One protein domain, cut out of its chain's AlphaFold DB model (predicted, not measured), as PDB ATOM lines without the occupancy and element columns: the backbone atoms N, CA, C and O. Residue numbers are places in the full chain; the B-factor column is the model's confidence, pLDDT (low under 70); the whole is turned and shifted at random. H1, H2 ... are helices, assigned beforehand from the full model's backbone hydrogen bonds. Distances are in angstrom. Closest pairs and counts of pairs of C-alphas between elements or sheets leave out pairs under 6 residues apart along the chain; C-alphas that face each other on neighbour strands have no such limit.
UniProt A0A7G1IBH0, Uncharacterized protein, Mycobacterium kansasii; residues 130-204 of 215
ATOM      1  N   PHE A 130     461.621 440.201 383.718       88.06
ATOM      2  CA  PHE A 130     461.769 439.696 382.345       88.06
ATOM      3  C   PHE A 130     460.859 440.415 381.335       88.06
ATOM      4  O   PHE A 130     460.183 439.790 380.517       88.06
ATOM      5  N   THR A 131     460.816 441.749 381.385       90.44
ATOM      6  CA  THR A 131     460.040 442.545 380.416       90.44
ATOM      7  C   THR A 131     460.690 442.534 379.031       90.44
ATOM      8  O   THR A 131     461.904 442.393 378.911       90.44
ATOM      9  N   ALA A 132     459.910 442.777 377.970       91.50
ATOM     10  CA  ALA A 132     460.444 442.881 376.606       91.50
ATOM     11  C   ALA A 132     461.573 443.923 376.491       91.50
ATOM     12  O   ALA A 132     462.558 443.692 375.800       91.50
ATOM     13  N   ARG A 133     461.466 445.042 377.221       91.06
ATOM     14  CA  ARG A 133     462.516 446.066 377.290       91.06
ATOM     15  C   ARG A 133     463.782 445.551 377.978       91.06
ATOM     16  O   ARG A 133     464.870 445.807 377.479       91.06
ATOM     17  N   ALA A 134     463.643 444.844 379.101       87.69
ATOM     18  CA  ALA A 134     464.782 444.262 379.812       87.69
ATOM     19  C   ALA A 134     465.492 443.207 378.951       87.69
ATOM     20  O   ALA A 134     466.712 443.228 378.846       87.69
ATOM     21  N   VAL A 135     464.732 442.350 378.263       89.94
ATOM     22  CA  VAL A 135     465.285 441.361 377.326       89.94
ATOM     23  C   VAL A 135     465.962 442.042 376.134       89.94
ATOM     24  O   VAL A 135     467.062 441.653 375.759       89.94
ATOM     25  N   ALA A 136     465.362 443.091 375.563       91.38
ATOM     26  CA  ALA A 136     465.966 443.838 374.459       91.38
ATOM     27  C   ALA A 136     467.290 444.510 374.857       91.38
ATOM     28  O   ALA A 136     468.222 444.532 374.058       91.38
ATOM     29  N   ALA A 137     467.403 444.997 376.098       89.06
ATOM     30  CA  ALA A 137     468.639 445.580 376.620       89.06
ATOM     31  C   ALA A 137     469.790 444.562 376.749       89.06
ATOM     32  O   ALA A 137     470.948 444.963 376.802       89.06
ATOM     33  N   LEU A 138     469.497 443.254 376.764       90.38
ATOM     34  CA  LEU A 138     470.522 442.206 376.778       90.38
ATOM     35  C   LEU A 138     471.132 441.944 375.397       90.38
ATOM     36  O   LEU A 138     472.142 441.252 375.324       90.38
ATOM     37  N   ARG A 139     470.550 442.466 374.308       92.88
ATOM     38  CA  ARG A 139     470.973 442.148 372.935       92.88
ATOM     39  C   ARG A 139     472.465 442.384 372.714       92.88
ATOM     40  O   ARG A 139     473.174 441.440 372.382       92.88
ATOM     41  N   ASP A 140     472.926 443.609 372.947       91.88
ATOM     42  CA  ASP A 140     474.319 444.000 372.695       91.88
ATOM     43  C   ASP A 140     475.283 443.161 373.540       91.88
ATOM     44  O   ASP A 140     476.367 442.781 373.102       91.88
ATOM     45  N   ARG A 141     474.860 442.804 374.755       86.56
ATOM     46  CA  ARG A 141     475.649 441.993 375.679       86.56
ATOM     47  C   ARG A 141     475.747 440.530 375.257       86.56
ATOM     48  O   ARG A 141     476.826 439.938 375.336       86.56
ATOM     49  N   VAL A 142     474.639 439.947 374.804       93.75
ATOM     50  CA  VAL A 142     474.607 438.595 374.227       93.75
ATOM     51  C   VAL A 142     475.490 438.551 372.983       93.75
ATOM     52  O   VAL A 142     476.286 437.626 372.843       93.75
ATOM     53  N   GLU A 143     475.400 439.567 372.123       95.69
ATOM     54  CA  GLU A 143     476.208 439.688 370.908       95.69
ATOM     55  C   GLU A 143     477.705 439.783 371.227       95.69
ATOM     56  O   GLU A 143     478.490 438.990 370.713       95.69
ATOM     57  N   GLN A 144     478.101 440.656 372.157       92.75
ATOM     58  CA  GLN A 144     479.488 440.746 372.625       92.75
ATOM     59  C   GLN A 144     479.994 439.421 373.207       92.75
ATOM     60  O   GLN A 144     481.111 438.999 372.919       92.75
ATOM     61  N   THR A 145     479.180 438.745 374.022       90.94
ATOM     62  CA  THR A 145     479.548 437.447 374.610       90.94
ATOM     63  C   THR A 145     479.726 436.389 373.524       90.94
ATOM     64  O   THR A 145     480.691 435.629 373.554       90.94
ATOM     65  N   ALA A 146     478.836 436.367 372.532       95.12
ATOM     66  CA  ALA A 146     478.927 435.465 371.395       95.12
ATOM     67  C   ALA A 146     480.192 435.720 370.561       95.12
ATOM     68  O   ALA A 146     480.910 434.765 370.273       95.12
ATOM     69  N   ILE A 147     480.491 436.979 370.223       95.88
ATOM     70  CA  ILE A 147     481.696 437.359 369.467       95.88
ATOM     71  C   ILE A 147     482.954 436.937 370.228       95.88
ATOM     72  O   ILE A 147     483.782 436.220 369.682       95.88
ATOM     73  N   ASN A 148     483.047 437.262 371.519       91.50
ATOM     74  CA  ASN A 148     484.205 436.896 372.336       91.50
ATOM     75  C   ASN A 148     484.433 435.379 372.402       91.50
ATOM     76  O   ASN A 148     485.577 434.922 372.379       91.50
ATOM     77  N   LEU A 149     483.360 434.589 372.520       91.38
ATOM     78  CA  LEU A 149     483.470 433.130 372.503       91.38
ATOM     79  C   LEU A 149     483.921 432.631 371.123       91.38
ATOM     80  O   LEU A 149     484.753 431.732 371.058       91.38
ATOM     81  N   LEU A 150     483.425 433.221 370.031       94.44
ATOM     82  CA  LEU A 150     483.845 432.874 368.669       94.44
ATOM     83  C   LEU A 150     485.317 433.217 368.414       94.44
ATOM     84  O   LEU A 150     486.037 432.377 367.878       94.44
ATOM     85  N   ASP A 151     485.783 434.384 368.856       93.75
ATOM     86  CA  ASP A 151     487.181 434.809 368.724       93.75
ATOM     87  C   ASP A 151     488.135 433.832 369.432       93.75
ATOM     88  O   ASP A 151     489.185 433.466 368.899       93.75
ATOM     89  N   GLN A 152     487.744 433.319 370.605       89.56
ATOM     90  CA  GLN A 152     488.514 432.300 371.331       89.56
ATOM     91  C   GLN A 152     488.577 430.955 370.601       89.56
ATOM     92  O   GLN A 152     489.574 430.234 370.727       89.56
ATOM     93  N   LEU A 153     487.521 430.588 369.870       91.12
ATOM     94  CA  LEU A 153     487.542 429.390 369.032       91.12
ATOM     95  C   LEU A 153     488.405 429.608 367.792       91.12
ATOM     96  O   LEU A 153     489.190 428.728 367.456       91.12
ATOM     97  N   ALA A 154     488.309 430.777 367.155       91.06
ATOM     98  CA  ALA A 154     489.088 431.121 365.966       91.06
ATOM     99  C   ALA A 154     490.602 431.167 366.238       91.06
ATOM    100  O   ALA A 154     491.398 430.843 365.360       91.06
ATOM    101  N   ALA A 155     491.007 431.518 367.462       89.62
ATOM    102  CA  ALA A 155     492.408 431.516 367.882       89.62
ATOM    103  C   ALA A 155     493.020 430.105 368.035       89.62
ATOM    104  O   ALA A 155     494.241 429.977 368.147       89.62
ATOM    105  N   GLN A 156     492.206 429.044 368.060       85.81
ATOM    106  CA  GLN A 156     492.671 427.663 368.198       85.81
ATOM    107  C   GLN A 156     492.708 426.970 366.827       85.81
ATOM    108  O   GLN A 156     491.672 426.843 366.179       85.81
ATOM    109  N   PRO A 157     493.871 426.474 366.369       86.31
ATOM    110  CA  PRO A 157     493.933 425.719 365.127       86.31
ATOM    111  C   PRO A 157     493.288 424.331 365.289       86.31
ATOM    112  O   PRO A 157     493.470 423.664 366.308       86.31
ATOM    113  N   GLY A 158     492.605 423.856 364.245       89.44
ATOM    114  CA  GLY A 158     492.112 422.478 364.143       89.44
ATOM    115  C   GLY A 158     490.628 422.291 364.470       89.44
ATOM    116  O   GLY A 158     489.821 423.207 364.354       89.44
ATOM    117  N   VAL A 159     490.255 421.054 364.809       91.56
ATOM    118  CA  VAL A 159     488.867 420.677 365.120       91.56
ATOM    119  C   VAL A 159     488.514 421.142 366.530       91.56
ATOM    120  O   VAL A 159     489.225 420.836 367.487       91.56
ATOM    121  N   VAL A 160     487.389 421.842 366.660       90.75
ATOM    122  CA  VAL A 160     486.922 422.422 367.922       90.75
ATOM    123  C   VAL A 160     485.552 421.850 368.297       90.75
ATOM    124  O   VAL A 160     484.661 421.745 367.457       90.75
ATOM    125  N   ASP A 161     485.368 421.510 369.575       89.81
ATOM    126  CA  ASP A 161     484.059 421.165 370.140       89.81
ATOM    127  C   ASP A 161     483.219 422.433 370.360       89.81
ATOM    128  O   ASP A 161     483.342 423.122 371.376       89.81
ATOM    129  N   VAL A 162     482.358 422.742 369.390       93.19
ATOM    130  CA  VAL A 162     481.459 423.906 369.434       93.19
ATOM    131  C   VAL A 162     480.417 423.771 370.548       93.19
ATOM    132  O   VAL A 162     480.030 424.772 371.152       93.19
ATOM    133  N   VAL A 163     479.979 422.553 370.876       90.88
ATOM    134  CA  VAL A 163     478.942 422.355 371.896       90.88
ATOM    135  C   VAL A 163     479.494 422.728 373.264       90.88
ATOM    136  O   VAL A 163     478.926 423.590 373.935       90.88
ATOM    137  N   GLY A 164     480.624 422.131 373.650       86.38
ATOM    138  CA  GLY A 164     481.231 422.358 374.959       86.38
ATOM    139  C   GLY A 164     481.905 423.720 375.114       86.38
ATOM    140  O   GLY A 164     482.040 424.207 376.238       86.38
ATOM    141  N   ARG A 165     482.345 424.353 374.018       87.12
ATOM    142  CA  ARG A 165     483.091 425.625 374.078       87.12
ATOM    143  C   ARG A 165     482.297 426.859 373.656       87.12
ATOM    144  O   ARG A 165     482.756 427.962 373.921       87.12
ATOM    145  N   TYR A 166     481.118 426.700 373.059       91.50
ATOM    146  CA  TYR A 166     480.267 427.824 372.664       91.50
ATOM    147  C   TYR A 166     478.815 427.630 373.092       91.50
ATOM    148  O   TYR A 166     478.309 428.417 373.893       91.50
ATOM    149  N   CYS A 167     478.145 426.569 372.627       93.38
ATOM    150  CA  CYS A 167     476.705 426.394 372.849       93.38
ATOM    151  C   CYS A 167     476.342 426.243 374.330       93.38
ATOM    152  O   CYS A 167     475.316 426.764 374.757       93.38
ATOM    153  N   SER A 168     477.171 425.556 375.119       89.00
ATOM    154  CA  SER A 168     476.975 425.468 376.568       89.00
ATOM    155  C   SER A 168     477.379 426.751 377.290       89.00
ATOM    156  O   SER A 168     476.861 427.033 378.362       89.00
ATOM    157  N   GLN A 169     478.300 427.527 376.721       89.06
ATOM    158  CA  GLN A 169     478.932 428.669 377.381       89.06
ATOM    159  C   GLN A 169     478.066 429.918 377.338       89.06
ATOM    160  O   GLN A 169     477.833 430.565 378.361       89.06
ATOM    161  N   LEU A 170     477.545 430.226 376.152       91.56
ATOM    162  CA  LEU A 170     476.788 431.445 375.913       91.56
ATOM    163  C   LEU A 170     475.545 431.559 376.821       91.56
ATOM    164  O   LEU A 170     475.414 432.584 377.491       91.56
ATOM    165  N   PRO A 171     474.662 430.543 376.944       91.00
ATOM    166  CA  PRO A 171     473.482 430.658 377.798       91.00
ATOM    167  C   PRO A 171     473.837 430.815 379.277       91.00
ATOM    168  O   PRO A 171     473.176 431.582 379.973       91.00
ATOM    169  N   ILE A 172     474.881 430.125 379.758       88.44
ATOM    170  CA  ILE A 172     475.290 430.190 381.166       88.44
ATOM    171  C   ILE A 172     475.854 431.576 381.496       88.44
ATOM    172  O   ILE A 172     475.470 432.150 382.516       88.44
ATOM    173  N   ALA A 173     476.702 432.145 380.638       86.69
ATOM    174  CA  ALA A 173     477.217 433.502 380.826       86.69
ATOM    175  C   ALA A 173     476.074 434.532 380.899       86.69
ATOM    176  O   ALA A 173     476.008 435.325 381.839       86.69
ATOM    177  N   VAL A 174     475.119 434.444 379.968       88.69
ATOM    178  CA  VAL A 174     473.964 435.351 379.903       88.69
ATOM    179  C   VAL A 174     473.068 435.209 381.136       88.69
ATOM    180  O   VAL A 174     472.727 436.216 381.755       88.69
ATOM    181  N   ILE A 175     472.700 433.985 381.544       86.00
ATOM    182  CA  ILE A 175     471.828 433.815 382.718       86.00
ATOM    183  C   ILE A 175     472.529 434.233 384.014       86.00
ATOM    184  O   ILE A 175     471.892 434.804 384.897       86.00
ATOM    185  N   SER A 176     473.840 434.010 384.119       86.19
ATOM    186  CA  SER A 176     474.613 434.383 385.304       86.19
ATOM    187  C   SER A 176     474.656 435.898 385.475       86.19
ATOM    188  O   SER A 176     474.527 436.397 386.591       86.19
ATOM    189  N   GLU A 177     474.763 436.637 384.374       82.25
ATOM    190  CA  GLU A 177     474.675 438.092 384.388       82.25
ATOM    191  C   GLU A 177     473.280 438.595 384.778       82.25
ATOM    192  O   GLU A 177     473.174 439.472 385.635       82.25
ATOM    193  N   ILE A 178     472.213 438.007 384.224       84.31
ATOM    194  CA  ILE A 178     470.831 438.349 384.606       84.31
ATOM    195  C   ILE A 178     470.609 438.131 386.109       84.31
ATOM    196  O   ILE A 178     469.944 438.933 386.764       84.31
ATOM    197  N   LEU A 179     471.175 437.059 386.667       84.06
ATOM    198  CA  LEU A 179     471.087 436.734 388.092       84.06
ATOM    199  C   LEU A 179     472.039 437.565 388.969       84.06
ATOM    200  O   LEU A 179     472.040 437.400 390.189       84.06
ATOM    201  N   GLY A 180     472.852 438.445 388.379       82.62
ATOM    202  CA  GLY A 180     473.840 439.242 389.103       82.62
ATOM    203  C   GLY A 180     474.956 438.405 389.730       82.62
ATOM    204  O   GLY A 180     475.644 438.872 390.641       82.62
ATOM    205  N   CYS A 181     475.147 437.165 389.272       79.81
ATOM    206  CA  CYS A 181     476.295 436.366 389.666       79.81
ATOM    207  C   CYS A 181     477.564 437.088 389.205       79.81
ATOM    208  O   CYS A 181     477.605 437.659 388.120       79.81
ATOM    209  N   ARG A 182     478.615 437.081 390.026       65.25
ATOM    210  CA  ARG A 182     479.924 437.582 389.602       65.25
ATOM    211  C   ARG A 182     480.789 436.414 389.144       65.25
ATOM    212  O   ARG A 182     480.820 435.399 389.846       65.25
ATOM    213  N   PRO A 183     481.501 436.534 388.015       65.12
ATOM    214  CA  PRO A 183     482.520 435.559 387.671       65.12
ATOM    215  C   PRO A 183     483.589 435.549 388.770       65.12
ATOM    216  O   PRO A 183     483.976 436.591 389.294       65.12
ATOM    217  N   THR A 184     484.059 434.360 389.147       62.59
ATOM    218  CA  THR A 184     485.097 434.174 390.179       62.59
ATOM    219  C   THR A 184     486.513 434.442 389.659       62.59
ATOM    220  O   THR A 184     487.493 434.080 390.303       62.59
ATOM    221  N   THR A 185     486.636 435.002 388.460       62.94
ATOM    222  CA  THR A 185     487.901 435.241 387.772       62.94
ATOM    223  C   THR A 185     488.521 436.552 388.239       62.94
ATOM    224  O   THR A 185     487.821 437.492 388.614       62.94
ATOM    225  N   ALA A 186     489.855 436.611 388.253       58.66
ATOM    226  CA  ALA A 186     490.595 437.754 388.793       58.66
ATOM    227  C   ALA A 186     490.340 439.064 388.021       58.66
ATOM    228  O   ALA A 186     490.467 440.144 388.589       58.66
ATOM    229  N   ASP A 187     489.960 438.963 386.748       61.78
ATOM    230  CA  ASP A 187     489.629 440.079 385.860       61.78
ATOM    231  C   ASP A 187     488.128 440.419 385.839       61.78
ATOM    232  O   ASP A 187     487.715 441.347 385.146       61.78
ATOM    233  N   GLY A 188     487.292 439.685 386.586       59.34
ATOM    234  CA  GLY A 188     485.842 439.880 386.592       59.34
ATOM    235  C   GLY A 188     485.172 439.544 385.254       59.34
ATOM    236  O   GLY A 188     484.040 439.975 385.015       59.34
ATOM    237  N   SER A 189     485.845 438.783 384.386       61.09
ATOM    238  CA  SER A 189     485.350 438.403 383.062       61.09
ATOM    239  C   SER A 189     484.746 437.000 383.049       61.09
ATOM    240  O   SER A 189     485.328 436.046 383.564       61.09
ATOM    241  N   TRP A 190     483.599 436.833 382.387       63.91
ATOM    242  CA  TRP A 190     482.994 435.516 382.139       63.91
ATOM    243  C   TRP A 190     483.814 434.643 381.177       63.91
ATOM    244  O   TRP A 190     483.634 433.425 381.149       63.91
ATOM    245  N   ASN A 191     484.726 435.256 380.417       59.12
ATOM    246  CA  ASN A 191     485.516 434.599 379.373       59.12
ATOM    247  C   ASN A 191     486.572 433.640 379.941       59.12
ATOM    248  O   ASN A 191     486.981 432.702 379.267       59.12
ATOM    249  N   SER A 192     487.017 433.875 381.174       56.84
ATOM    250  CA  SER A 192     488.045 433.091 381.867       56.84
ATOM    251  C   SER A 192     487.448 432.076 382.853       56.84
ATOM    252  O   SER A 192     488.182 431.321 383.495       56.84
ATOM    253  N   VAL A 193     486.115 432.028 382.986       60.94
ATOM    254  CA  VAL A 193     485.432 431.068 383.860       60.94
ATOM    255  C   VAL A 193     485.513 429.680 383.229       60.94
ATOM    256  O   VAL A 193     485.076 429.460 382.103       60.94
ATOM    257  N   ASN A 194     486.050 428.705 383.968       62.84
ATOM    258  CA  ASN A 194     485.972 427.309 383.556       62.84
ATOM    259  C   ASN A 194     484.566 426.762 383.830       62.84
ATOM    260  O   ASN A 194     484.272 426.206 384.889       62.84
ATOM    261  N   TRP A 195     483.700 426.884 382.838       62.50
ATOM    262  CA  TRP A 195     482.319 426.427 382.917       62.50
ATOM    263  C   TRP A 195     482.145 424.904 382.868       62.50
ATOM    264  O   TRP A 195     481.061 424.412 383.172       62.50
ATOM    265  N   GLN A 196     483.197 424.139 382.554       53.19
ATOM    266  CA  GLN A 196     483.184 422.679 382.731       53.19
ATOM    267  C   GLN A 196     483.313 422.285 384.216       53.19
ATOM    268  O   GLN A 196     483.018 421.147 384.582       53.19
ATOM    269  N   ARG A 197     483.739 423.217 385.086       48.97
ATOM    270  CA  ARG A 197     483.804 423.064 386.550       48.97
ATOM    271  C   ARG A 197     483.435 424.371 387.276       48.97
ATOM    272  O   ARG A 197     484.306 425.002 387.876       48.97
ATOM    273  N   PRO A 198     482.159 424.791 387.270       43.78
ATOM    274  CA  PRO A 198     481.732 425.971 388.009       43.78
ATOM    275  C   PRO A 198     481.945 425.773 389.517       43.78
ATOM    276  O   PRO A 198     481.583 424.730 390.064       43.78
ATOM    277  N   ALA A 199     482.481 426.780 390.211       40.88
ATOM    278  CA  ALA A 199     482.800 426.713 391.644       40.88
ATOM    279  C   ALA A 199     481.583 426.400 392.553       40.88
ATOM    280  O   ALA A 199     481.742 425.899 393.666       40.88
ATOM    281  N   TRP A 200     480.359 426.635 392.071       42.34
ATOM    282  CA  TRP A 200     479.115 426.276 392.763       42.34
ATOM    283  C   TRP A 200     478.684 424.810 392.547       42.34
ATOM    284  O   TRP A 200     477.926 424.285 393.358       42.34
ATOM    285  N   ILE A 201     479.211 424.111 391.529       39.31
ATOM    286  CA  ILE A 201     479.048 422.650 391.356       39.31
ATOM    287  C   ILE A 201     479.989 421.881 392.302       39.31
ATOM    288  O   ILE A 201     479.649 420.798 392.779       39.31
ATOM    289  N   SER A 202     481.138 422.461 392.669       34.38
ATOM    290  CA  SER A 202     482.060 421.893 393.672       34.38
ATOM    291  C   SER A 202     481.538 421.913 395.116       34.38
ATOM    292  O   SER A 202     482.189 421.354 395.993       34.38
ATOM    293  N   ALA A 203     480.351 422.473 395.373       32.34
ATOM    294  CA  ALA A 203     479.666 422.362 396.664       32.34
ATOM    295  C   ALA A 203     478.918 421.022 396.849       32.34
ATOM    296  O   ALA A 203     478.141 420.866 397.792       32.34
ATOM    297  N   CYS A 204     479.140 420.036 395.972       29.33
ATOM    298  CA  CYS A 204     478.706 418.663 396.205       29.33
ATOM    299  C   CYS A 204     479.681 417.980 397.193       29.33
ATOM    300  O   CYS A 204     480.857 417.821 396.863       29.33
TER     301      CYS A 204
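Overview. This is residues 130 to 204 of the 215 residues of an uncharacterized protein of Mycobacterium kansasii (UniProt A0A7G1IBH0). One long helix, H2, has H3 and H4 folded back along it, with short H1 at its beginning; residues 154 to 160 stick out at the turn. Beyond H4, on the side away from H2, residues 179 to 204 form a long stretch with no named element. The printed part has 75 residues, with four named helices in the order H1 to H4 and no named strand: all helix. It is only just compact, close to loose, with a radius of gyration of the C-alphas of 13.4 A and spans of 41 by 31 by 23 A.

Arrangement. H1, residues 132 to 137, and H2, residues 139 to 154, meet only through their tight link. H2 and H3, residues 162 to 167, form a helical hairpin; they touch through residues 146 to 153 of H2 alone, closest at the C-alphas of Leu 149 and Tyr 166, 6.2 A, at a shallow tilt of 25 degrees, opposite ways. H4, residues 169 to 178, touches residues 142 to 149 of H2 alone, closest at the C-alphas of Ala 146 and Leu 170, 6.4 A, at a shallow tilt of 31 degrees, opposite ways. In H1, H2, H3 and H4 every O i to N i+4 pair is within hydrogen-bond range.

Along the chain. H1 begins at C-alpha 132 (460.444, 442.881, 376.606); H2 is 22.3 A long and H4 14.5 A, ending at C-alpha 178 (470.831, 438.349, 384.606).

Size, cuts and confidence. The C-alphas farthest apart, of Thr 131 and Gly 158, are 41.2 A apart. The printed part has no cut; pLDDT is under 70 in residues 182 to 204.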